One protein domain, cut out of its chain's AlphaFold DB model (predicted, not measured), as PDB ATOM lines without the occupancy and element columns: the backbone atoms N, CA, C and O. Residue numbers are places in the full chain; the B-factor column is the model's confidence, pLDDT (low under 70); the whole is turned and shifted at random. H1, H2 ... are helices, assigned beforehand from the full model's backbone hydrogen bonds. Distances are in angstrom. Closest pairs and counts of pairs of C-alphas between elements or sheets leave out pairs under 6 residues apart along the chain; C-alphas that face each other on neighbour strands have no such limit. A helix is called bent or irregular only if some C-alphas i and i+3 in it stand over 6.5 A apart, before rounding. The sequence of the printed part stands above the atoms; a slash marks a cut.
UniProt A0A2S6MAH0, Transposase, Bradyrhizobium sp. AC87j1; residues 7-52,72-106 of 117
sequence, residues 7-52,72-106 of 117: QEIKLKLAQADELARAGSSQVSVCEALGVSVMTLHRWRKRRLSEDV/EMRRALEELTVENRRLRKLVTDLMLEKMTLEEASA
ATOM      1  N   GLN A   7     137.861 178.918 154.676       74.81
ATOM      2  CA  GLN A   7     138.086 177.877 155.683       74.81
ATOM      3  C   GLN A   7     138.882 176.683 155.134       74.81
ATOM      4  O   GLN A   7     139.854 176.254 155.751       74.81
ATOM      5  N   GLU A   8     138.545 176.193 153.937       81.00
ATOM      6  CA  GLU A   8     139.313 175.123 153.280       81.00
ATOM      7  C   GLU A   8     140.752 175.556 152.994       81.00
ATOM      8  O   GLU A   8     141.676 174.761 153.138       81.00
ATOM      9  N   ILE A   9     140.962 176.818 152.610       80.44
ATOM     10  CA  ILE A   9     142.300 177.364 152.354       80.44
ATOM     11  C   ILE A   9     143.149 177.343 153.632       80.44
ATOM     12  O   ILE A   9     144.318 176.962 153.575       80.44
ATOM     13  N   LYS A  10     142.574 177.715 154.784       79.94
ATOM     14  CA  LYS A  10     143.270 177.670 156.080       79.94
ATOM     15  C   LYS A  10     143.637 176.246 156.487       79.94
ATOM     16  O   LYS A  10     144.789 176.008 156.837       79.94
ATOM     17  N   LEU A  11     142.690 175.313 156.384       84.56
ATOM     18  CA  LEU A  11     142.919 173.904 156.718       84.56
ATOM     19  C   LEU A  11     144.011 173.290 155.839       84.56
ATOM     20  O   LEU A  11     144.960 172.701 156.350       84.56
ATOM     21  N   LYS A  12     143.941 173.514 154.520       85.56
ATOM     22  CA  LYS A  12     144.958 173.025 153.580       85.56
ATOM     23  C   LYS A  12     146.335 173.641 153.824       85.56
ATOM     24  O   LYS A  12     147.333 172.963 153.621       85.56
ATOM     25  N   LEU A  13     146.413 174.904 154.250       82.81
ATOM     26  CA  LEU A  13     147.686 175.536 154.619       82.81
ATOM     27  C   LEU A  13     148.279 174.936 155.895       82.81
ATOM     28  O   LEU A  13     149.468 174.647 155.908       82.81
ATOM     29  N   ALA A  14     147.464 174.704 156.926       85.19
ATOM     30  CA  ALA A  14     147.924 174.071 158.163       85.19
ATOM     31  C   ALA A  14     148.447 172.649 157.903       85.19
ATOM     32  O   ALA A  14     149.556 172.314 158.313       85.19
ATOM     33  N   GLN A  15     147.697 171.859 157.130       86.62
ATOM     34  CA  GLN A  15     148.105 170.516 156.715       86.62
ATOM     35  C   GLN A  15     149.377 170.542 155.844       86.62
ATOM     36  O   GLN A  15     150.244 169.682 155.983       86.62
ATOM     37  N   ALA A  16     149.538 171.548 154.974       84.62
ATOM     38  CA  ALA A  16     150.764 171.726 154.192       84.62
ATOM     39  C   ALA A  16     151.990 172.002 155.067       84.62
ATOM     40  O   ALA A  16     153.086 171.531 154.762       84.62
ATOM     41  N   ASP A  17     151.819 172.809 156.112       82.25
ATOM     42  CA  ASP A  17     152.900 173.184 157.016       82.25
ATOM     43  C   ASP A  17     153.271 172.012 157.946       82.25
ATOM     44  O   ASP A  17     154.451 171.802 158.214       82.25
ATOM     45  N   GLU A  18     152.305 171.185 158.357       85.69
ATOM     46  CA  GLU A  18     152.554 169.937 159.091       85.69
ATOM     47  C   GLU A  18     153.360 168.930 158.260       85.69
ATOM     48  O   GLU A  18     154.393 168.439 158.714       85.69
ATOM     49  N   LEU A  19     152.957 168.686 157.009       84.69
ATOM     50  CA  LEU A  19     153.694 167.788 156.115       84.69
ATOM     51  C   LEU A  19     155.101 168.317 155.796       84.69
ATOM     52  O   LEU A  19     156.051 167.538 155.706       84.69
ATOM     53  N   ALA A  20     155.257 169.638 155.672       79.44
ATOM     54  CA  ALA A  20     156.570 170.255 155.515       79.44
ATOM     55  C   ALA A  20     157.448 170.061 156.766       79.44
ATOM     56  O   ALA A  20     158.637 169.777 156.632       79.44
ATOM     57  N   ARG A  21     156.875 170.151 157.977       79.06
ATOM     58  CA  ARG A  21     157.582 169.849 159.240       79.06
ATOM     59  C   ARG A  21     157.925 168.370 159.380       79.06
ATOM     60  O   ARG A  21     158.975 168.055 159.928       79.06
ATOM     61  N   ALA A  22     157.095 167.483 158.839       84.75
ATOM     62  CA  ALA A  22     157.384 166.055 158.725       84.75
ATOM     63  C   ALA A  22     158.475 165.736 157.677       84.75
ATOM     64  O   ALA A  22     158.823 164.573 157.496       84.75
ATOM     65  N   GLY A  23     159.018 166.745 156.980       85.38
ATOM     66  CA  GLY A  23     160.092 166.588 155.995       85.38
ATOM     67  C   GLY A  23     159.617 166.221 154.586       85.38
ATOM     68  O   GLY A  23     160.436 165.869 153.739       85.38
ATOM     69  N   SER A  24     158.312 166.304 154.303       84.19
ATOM     70  CA  SER A  24     157.773 165.991 152.973       84.19
ATOM     71  C   SER A  24     158.143 167.066 151.946       84.19
ATOM     72  O   SER A  24     158.086 168.268 152.221       84.19
ATOM     73  N   SER A  25     158.494 166.638 150.729       85.12
ATOM     74  CA  SER A  25     158.839 167.552 149.636       85.12
ATOM     75  C   SER A  25     157.624 168.365 149.179       85.12
ATOM     76  O   SER A  25     156.484 167.904 149.225       85.12
ATOM     77  N   GLN A  26     157.854 169.582 148.677       78.12
ATOM     78  CA  GLN A  26     156.774 170.486 148.267       78.12
ATOM     79  C   GLN A  26     155.855 169.880 147.191       78.12
ATOM     80  O   GLN A  26     154.667 170.190 147.168       78.12
ATOM     81  N   VAL A  27     156.388 169.003 146.335       79.06
ATOM     82  CA  VAL A  27     155.622 168.282 145.307       79.06
ATOM     83  C   VAL A  27     154.677 167.273 145.957       79.06
ATOM     84  O   VAL A  27     153.475 167.347 145.724       79.06
ATOM     85  N   SER A  28     155.192 166.435 146.861       80.62
ATOM     86  CA  SER A  28     154.395 165.448 147.603       80.62
ATOM     87  C   SER A  28     153.286 166.105 148.435       80.62
ATOM     88  O   SER A  28     152.145 165.645 148.443       80.62
ATOM     89  N   VAL A  29     153.581 167.248 149.064       80.94
ATOM     90  CA  VAL A  29     152.584 168.044 149.798       80.94
ATOM     91  C   VAL A  29     151.480 168.559 148.868       80.94
ATOM     92  O   VAL A  29     150.301 168.528 149.217       80.94
ATOM     93  N   CYS A  30     151.840 169.035 147.677       80.19
ATOM     94  CA  CYS A  30     150.877 169.544 146.700       80.19
ATOM     95  C   CYS A  30     149.986 168.431 146.130       80.19
ATOM     96  O   CYS A  30     148.777 168.635 145.987       80.19
ATOM     97  N   GLU A  31     150.563 167.258 145.873       85.06
ATOM     98  CA  GLU A  31     149.840 166.050 145.461       85.06
ATOM     99  C   GLU A  31     148.844 165.603 146.538       85.06
ATOM    100  O   GLU A  31     147.658 165.455 146.242       85.06
ATOM    101  N   ALA A  32     149.282 165.501 147.797       82.31
ATOM    102  CA  ALA A  32     148.432 165.110 148.924       82.31
ATOM    103  C   ALA A  32     147.246 166.071 149.148       82.31
ATOM    104  O   ALA A  32     146.154 165.655 149.529       82.31
ATOM    105  N   LEU A  33     147.445 167.366 148.892       83.88
ATOM    106  CA  LEU A  33     146.423 168.403 149.077       83.88
ATOM    107  C   LEU A  33     145.541 168.634 147.837       83.88
ATOM    108  O   LEU A  33     144.567 169.406 147.906       83.88
ATOM    109  N   GLY A  34     145.886 168.013 146.704       83.75
ATOM    110  CA  GLY A  34     145.222 168.204 145.415       83.75
ATOM    111  C   GLY A  34     145.262 169.658 144.932       83.75
ATOM    112  O   GLY A  34     144.279 170.151 144.374       83.75
ATOM    113  N   VAL A  35     146.353 170.382 145.208       81.94
ATOM    114  CA  VAL A  35     146.535 171.793 144.817       81.94
ATOM    115  C   VAL A  35     147.867 171.997 144.108       81.94
ATOM    116  O   VAL A  35     148.851 171.337 144.405       81.94
ATOM    117  N   SER A  36     147.922 172.953 143.179       75.94
ATOM    118  CA  SER A  36     149.175 173.316 142.510       75.94
ATOM    119  C   SER A  36     150.155 173.996 143.473       75.94
ATOM    120  O   SER A  36     149.756 174.793 144.330       75.94
ATOM    121  N   VAL A  37     151.453 173.778 143.244       74.50
ATOM    122  CA  VAL A  37     152.566 174.472 143.913       74.50
ATOM    123  C   VAL A  37     152.388 175.993 143.879       74.50
ATOM    124  O   VAL A  37     152.576 176.669 144.894       74.50
ATOM    125  N   MET A  38     151.953 176.548 142.741       72.56
ATOM    126  CA  MET A  38     151.694 177.986 142.612       72.56
ATOM    127  C   MET A  38     150.537 178.457 143.498       72.56
ATOM    128  O   MET A  38     150.584 179.562 144.043       72.56
ATOM    129  N   THR A  39     149.502 177.632 143.662       78.38
ATOM    130  CA  THR A  39     148.342 177.936 144.509       78.38
ATOM    131  C   THR A  39     148.747 177.979 145.978       78.38
ATOM    132  O   THR A  39     148.448 178.965 146.656       78.38
ATOM    133  N   LEU A  40     149.500 176.976 146.440       80.25
ATOM    134  CA  LEU A  40     150.024 176.922 147.804       80.25
ATOM    135  C   LEU A  40     150.960 178.107 148.095       80.25
ATOM    136  O   LEU A  40     150.832 178.765 149.129       80.25
ATOM    137  N   HIS A  41     151.840 178.450 147.150       77.62
ATOM    138  CA  HIS A  41     152.728 179.608 147.265       77.62
ATOM    139  C   HIS A  41     151.950 180.933 147.368       77.62
ATOM    140  O   HIS A  41     152.228 181.760 148.240       77.62
ATOM    141  N   ARG A  42     150.919 181.129 146.532       77.06
ATOM    142  CA  ARG A  42     150.053 182.325 146.574       77.06
ATOM    143  C   ARG A  42     149.297 182.443 147.898       77.06
ATOM    144  O   ARG A  42     149.051 183.553 148.371       77.06
ATOM    145  N   TRP A  43     148.895 181.316 148.479       83.25
ATOM    146  CA  TRP A  43     148.212 181.266 149.768       83.25
ATOM    147  C   TRP A  43     149.154 181.601 150.931       83.25
ATOM    148  O   TRP A  43     148.813 182.473 151.730       83.25
ATOM    149  N   ARG A  44     150.361 181.017 150.977       80.44
ATOM    150  CA  ARG A  44     151.379 181.351 151.994       80.44
ATOM    151  C   ARG A  44     151.819 182.811 151.934       80.44
ATOM    152  O   ARG A  44     151.845 183.472 152.965       80.44
ATOM    153  N   LYS A  45     152.096 183.339 150.734       74.06
ATOM    154  CA  LYS A  45     152.508 184.743 150.564       74.06
ATOM    155  C   LYS A  45     151.455 185.712 151.106       74.06
ATOM    156  O   LYS A  45     151.797 186.648 151.812       74.06
ATOM    157  N   ARG A  46     150.176 185.457 150.816       71.88
ATOM    158  CA  ARG A  46     149.065 186.279 151.314       71.88
ATOM    159  C   ARG A  46     148.897 186.182 152.832       71.88
ATOM    160  O   ARG A  46     148.641 187.207 153.439       71.88
ATOM    161  N   ARG A  47     149.106 185.008 153.444       64.88
ATOM    162  CA  ARG A  47     149.116 184.866 154.913       64.88
ATOM    163  C   ARG A  47     150.226 185.678 155.571       64.88
ATOM    164  O   ARG A  47     149.951 186.368 156.535       64.88
ATOM    165  N   LEU A  48     151.441 185.632 155.027       60.06
ATOM    166  CA  LEU A  48     152.563 186.432 155.531       60.06
ATOM    167  C   LEU A  48     152.292 187.939 155.408       60.06
ATOM    168  O   LEU A  48     152.771 188.712 156.221       60.06
ATOM    169  N   SER A  49     151.510 188.363 154.410       55.97
ATOM    170  CA  SER A  49     151.061 189.755 154.293       55.97
ATOM    171  C   SER A  49     149.932 190.124 155.266       55.97
ATOM    172  O   SER A  49     149.868 191.281 155.660       55.97
ATOM    173  N   GLU A  50     149.063 189.185 155.662       57.19
ATOM    174  CA  GLU A  50     148.014 189.436 156.670       57.19
ATOM    175  C   GLU A  50     148.553 189.400 158.111       57.19
ATOM    176  O   GLU A  50     148.143 190.214 158.931       57.19
ATOM    177  N   ASP A  51     149.514 188.522 158.412       54.12
ATOM    178  CA  ASP A  51     150.113 188.359 159.753       54.12
ATOM    179  C   ASP A  51     150.971 189.571 160.175       54.12
ATOM    180  O   ASP A  51     151.128 189.873 161.354       54.12
ATOM    181  N   VAL A  52     151.476 190.334 159.200       53.34
ATOM    182  CA  VAL A  52     152.227 191.586 159.417       53.34
ATOM    183  C   VAL A  52     151.291 192.791 159.650       53.34
ATOM    184  O   VAL A  52     151.754 193.883 159.975       53.34
ATOM    185  N   GLU A  72     168.032 191.940 165.413       67.75
ATOM    186  CA  GLU A  72     168.472 190.569 165.722       67.75
ATOM    187  C   GLU A  72     167.842 189.563 164.757       67.75
ATOM    188  O   GLU A  72     168.537 188.718 164.193       67.75
ATOM    189  N   MET A  73     166.539 189.701 164.492       59.19
ATOM    190  CA  MET A  73     165.838 188.880 163.504       59.19
ATOM    191  C   MET A  73     166.422 189.083 162.101       59.19
ATOM    192  O   MET A  73     166.604 188.117 161.358       59.19
ATOM    193  N   ARG A  74     166.760 190.324 161.736       65.38
ATOM    194  CA  ARG A  74     167.406 190.639 160.459       65.38
ATOM    195  C   ARG A  74     168.796 190.009 160.347       65.38
ATOM    196  O   ARG A  74     169.090 189.416 159.314       65.38
ATOM    197  N   ARG A  75     169.616 190.079 161.400       71.62
ATOM    198  CA  ARG A  75     170.938 189.425 161.444       71.62
ATOM    199  C   ARG A  75     170.821 187.910 161.293       71.62
ATOM    200  O   ARG A  75     171.501 187.334 160.451       71.62
ATOM    201  N   ALA A  76     169.898 187.286 162.024       67.19
ATOM    202  CA  ALA A  76     169.649 185.850 161.921       67.19
ATOM    203  C   ALA A  76     169.211 185.440 160.502       67.19
ATOM    204  O   ALA A  76     169.645 184.412 159.985       67.19
ATOM    205  N   LEU A  77     168.383 186.256 159.837       64.00
ATOM    206  CA  LEU A  77     168.005 186.026 158.440       64.00
ATOM    207  C   LEU A  77     169.207 186.138 157.497       64.00
ATOM    208  O   LEU A  77     169.371 185.278 156.634       64.00
ATOM    209  N   GLU A  78     170.043 187.164 157.655       69.75
ATOM    210  CA  GLU A  78     171.248 187.358 156.840       69.75
ATOM    211  C   GLU A  78     172.212 186.168 156.987       69.75
ATOM    212  O   GLU A  78     172.623 185.591 155.976       69.75
ATOM    213  N   GLU A  79     172.478 185.707 158.209       68.00
ATOM    214  CA  GLU A  79     173.292 184.512 158.477       68.00
ATOM    215  C   GLU A  79     172.709 183.255 157.823       68.00
ATOM    216  O   GLU A  79     173.412 182.533 157.108       68.00
ATOM    217  N   LEU A  80     171.401 183.031 157.980       65.81
ATOM    218  CA  LEU A  80     170.714 181.914 157.336       65.81
ATOM    219  C   LEU A  80     170.787 181.997 155.807       65.81
ATOM    220  O   LEU A  80     170.920 180.961 155.153       65.81
ATOM    221  N   THR A  81     170.730 183.191 155.207       74.25
ATOM    222  CA  THR A  81     170.866 183.336 153.747       74.25
ATOM    223  C   THR A  81     172.264 182.976 153.254       74.25
ATOM    224  O   THR A  81     172.399 182.310 152.221       74.25
ATOM    225  N   VAL A  82     173.299 183.366 154.002       78.75
ATOM    226  CA  VAL A  82     174.694 183.037 153.692       78.75
ATOM    227  C   VAL A  82     174.911 181.533 153.805       78.75
ATOM    228  O   VAL A  82     175.434 180.919 152.869       78.75
ATOM    229  N   GLU A  83     174.443 180.921 154.890       75.56
ATOM    230  CA  GLU A  83     174.595 179.483 155.089       75.56
ATOM    231  C   GLU A  83     173.796 178.690 154.048       75.56
ATOM    232  O   GLU A  83     174.314 177.746 153.460       75.56
ATOM    233  N   ASN A  84     172.583 179.123 153.688       82.25
ATOM    234  CA  ASN A  84     171.812 178.468 152.627       82.25
ATOM    235  C   ASN A  84     172.546 178.511 151.277       82.25
ATOM    236  O   ASN A  84     172.541 177.528 150.533       82.25
ATOM    237  N   ARG A  85     173.217 179.626 150.966       77.06
ATOM    238  CA  ARG A  85     174.054 179.739 149.765       77.06
ATOM    239  C   ARG A  85     175.248 178.785 149.822       77.06
ATOM    240  O   ARG A  85     175.546 178.138 148.817       77.06
ATOM    241  N   ARG A  86     175.913 178.682 150.975       85.31
ATOM    242  CA  ARG A  86     177.049 177.775 151.186       85.31
ATOM    243  C   ARG A  86     176.632 176.311 151.057       85.31
ATOM    244  O   ARG A  86     177.257 175.575 150.299       85.31
ATOM    245  N   LEU A  87     175.550 175.920 151.725       82.31
ATOM    246  CA  LEU A  87     174.994 174.569 151.667       82.31
ATOM    247  C   LEU A  87     174.603 174.187 150.240       82.31
ATOM    248  O   LEU A  87     174.948 173.101 149.792       82.31
ATOM    249  N   ARG A  88     173.952 175.087 149.488       80.69
ATOM    250  CA  ARG A  88     173.623 174.836 148.075       80.69
ATOM    251  C   ARG A  88     174.860 174.542 147.237       80.69
ATOM    252  O   ARG A  88     174.817 173.614 146.441       80.69
ATOM    253  N   LYS A  89     175.942 175.303 147.435       85.69
ATOM    254  CA  LYS A  89     177.210 175.076 146.735       85.69
ATOM    255  C   LYS A  89     177.819 173.717 147.099       85.69
ATOM    256  O   LYS A  89     178.181 172.958 146.212       85.69
ATOM    257  N   LEU A  90     177.876 173.381 148.387       82.12
ATOM    258  CA  LEU A  90     178.403 172.084 148.829       82.12
ATOM    259  C   LEU A  90     177.576 170.917 148.289       82.12
ATOM    260  O   LEU A  90     178.139 169.931 147.835       82.12
ATOM    261  N   VAL A  91     176.247 171.036 148.286       88.88
ATOM    262  CA  VAL A  91     175.364 170.012 147.716       88.88
ATOM    263  C   VAL A  91     175.628 169.833 146.222       88.88
ATOM    264  O   VAL A  91     175.726 168.697 145.775       88.88
ATOM    265  N   THR A  92     175.781 170.915 145.449       84.75
ATOM    266  CA  THR A  92     176.107 170.790 144.020       84.75
ATOM    267  C   THR A  92     177.475 170.159 143.797       84.75
ATOM    268  O   THR A  92     177.591 169.283 142.946       84.75
ATOM    269  N   ASP A  93     178.479 170.551 144.582       88.38
ATOM    270  CA  ASP A  93     179.837 170.012 144.473       88.38
ATOM    271  C   ASP A  93     179.842 168.501 144.789       88.38
ATOM    272  O   ASP A  93     180.361 167.705 144.008       88.38
ATOM    273  N   LEU A  94     179.151 168.086 145.860       92.25
ATOM    274  CA  LEU A  94     178.998 166.676 146.242       92.25
ATOM    275  C   LEU A  94     178.191 165.861 145.224       92.25
ATOM    276  O   LEU A  94     178.486 164.691 144.994       92.25
ATOM    277  N   MET A  95     177.158 166.447 144.610       90.25
ATOM    278  CA  MET A  95     176.395 165.772 143.556       90.25
ATOM    279  C   MET A  95     177.257 165.525 142.316       90.25
ATOM    280  O   MET A  95     177.178 164.441 141.742       90.25
ATOM    281  N   LEU A  96     178.091 166.494 141.925       86.94
ATOM    282  CA  LEU A  96     179.030 166.333 140.813       86.94
ATOM    283  C   LEU A  96     180.078 165.260 141.124       86.94
ATOM    284  O   LEU A  96     180.323 164.400 140.285       86.94
ATOM    285  N   GLU A  97     180.638 165.258 142.334       89.62
ATOM    286  CA  GLU A  97     181.588 164.231 142.776       89.62
ATOM    287  C   GLU A  97     180.951 162.832 142.802       89.62
ATOM    288  O   GLU A  97     181.542 161.859 142.342       89.62
ATOM    289  N   LYS A  98     179.701 162.719 143.260       90.75
ATOM    290  CA  LYS A  98     178.964 161.452 143.206       90.75
ATOM    291  C   LYS A  98     178.790 160.959 141.768       90.75
ATOM    292  O   LYS A  98     178.963 159.771 141.525       90.75
ATOM    293  N   MET A  99     178.473 161.848 140.824       83.12
ATOM    294  CA  MET A  99     178.312 161.481 139.411       83.12
ATOM    295  C   MET A  99     179.623 161.001 138.784       83.12
ATOM    296  O   MET A  99     179.614 160.000 138.072       83.12
ATOM    297  N   THR A 100     180.748 161.669 139.059       87.44
ATOM    298  CA  THR A 100     182.054 161.248 138.523       87.44
ATOM    299  C   THR A 100     182.505 159.915 139.112       87.44
ATOM    300  O   THR A 100     183.042 159.074 138.392       87.44
ATOM    301  N   LEU A 101     182.248 159.686 140.403       86.88
ATOM    302  CA  LEU A 101     182.509 158.399 141.050       86.88
ATOM    303  C   LEU A 101     181.613 157.290 140.487       86.88
ATOM    304  O   LEU A 101     182.094 156.187 140.230       86.88
ATOM    305  N   GLU A 102     180.329 157.570 140.252       87.56
ATOM    306  CA  GLU A 102     179.409 156.629 139.610       87.56
ATOM    307  C   GLU A 102     179.860 156.288 138.184       87.56
ATOM    308  O   GLU A 102     179.893 155.109 137.846       87.56
ATOM    309  N   GLU A 103     180.293 157.267 137.385       84.62
ATOM    310  CA  GLU A 103     180.839 157.049 136.037       84.62
ATOM    311  C   GLU A 103     182.138 156.228 136.056       84.62
ATOM    312  O   GLU A 103     182.289 155.299 135.266       84.62
ATOM    313  N   ALA A 104     183.052 156.506 136.991       82.75
ATOM    314  CA  ALA A 104     184.298 155.752 137.144       82.75
ATOM    315  C   ALA A 104     184.076 154.314 137.650       82.75
ATOM    316  O   ALA A 104     184.856 153.415 137.337       82.75
ATOM    317  N   SER A 105     183.029 154.099 138.452       76.44
ATOM    318  CA  SER A 105     182.652 152.783 138.983       76.44
ATOM    319  C   SER A 105     181.722 151.997 138.056       76.44
ATOM    320  O   SER A 105     181.569 150.784 138.232       76.44
ATOM    321  N   ALA A 106     181.105 152.661 137.074       71.38
ATOM    322  CA  ALA A 106     180.262 152.008 136.096       71.38
ATOM    323  C   ALA A 106     181.122 151.011 135.304       71.38
ATOM    324  O   ALA A 106     182.133 151.398 134.707       71.38
TER     325      ALA A 106
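What this domain is: This is residues 7 to 52 and 72 to 106 of the 117 residues of the protein "Transposase" of Bradyrhizobium sp. AC87j1 (UniProt A0A2S6MAH0). A small compact body of three helices, H1, H2 and H3, has one long helix, H4, standing free beside it. In the body, H1 and H2 fold back on each other as a helical hairpin, and H3 is set about perpendicular to both. The printed part has 81 residues, with four named helices in the order H1, H2, H3, H4 and no named strand; its class is all helix. The whole is only just extended, close to loose, with a radius of gyration of the C-alphas of 17.8 A, and it is flat, spanning 54 by 37 by 20 A.

How they stand to each other: H1, residues 7 to 21, and H2, residues 26 to 33, touch and form a helical hairpin, running opposite ways at a steep tilt of 42 degrees. Their closest C-alphas are those of Ala 16 and Val 29, 6.0 A apart. H3, residues 37 to 51, touches H2 with residues 37 to 40 alone, and the closest C-alphas of the two are those of Cys 30 and Val 37, 5.9 A apart. The lines of H2 and H3 are about perpendicular, at 90 degrees. H3 also touches H1, through residues 40 to 44 of H3 and residues 9 to 13 of H1 alone, with the C-alphas of Leu 13 and Leu 40 closest at 7.3 A. Their lines are about perpendicular, at 78 degrees. The packing of these three helices is mostly crossed, with no touching pair at a shallow tilt. H4, residues 72 to 105, is apart from H1, H2 and H3. In H1, H2, H3 and H4 every O i to N i+4 pair is within hydrogen-bond range.

Where its parts are: H1 begins at C-alpha 7, at (138.086, 177.877, 155.683), and is 21.4 A long from first to last C-alpha. A tight link of four residues leads to H2, which is 10.6 A long. A tight link of three residues follows, and then H3, which begins at C-alpha 37, at (152.566, 174.472, 143.913), and is 21.2 A long. H4, the longest helix with 34 residues, is 48.4 A long and ends at C-alpha 105, at (182.652, 152.783, 138.983). No helix is bent.

The domain as a whole: The two C-alphas farthest apart, those of Gln 7 and Ala 104, are 54.5 A apart. Residues 72 to 106, of which 72 to 105 belong to H4, stand free; without them the body has 46 residues, spans 28 by 19 by 17 A and has a radius of gyration of 10.1 A. Residues 53 to 71 are not printed, and across this cut, in the link from H3 to H4, C-alphas 52 and 72 are 17.5 A apart. The mean pLDDT of the printed part is 78.5, and the model's confidence is under 70 at residues 47 to 52, 72 to 74 and 76 to 80.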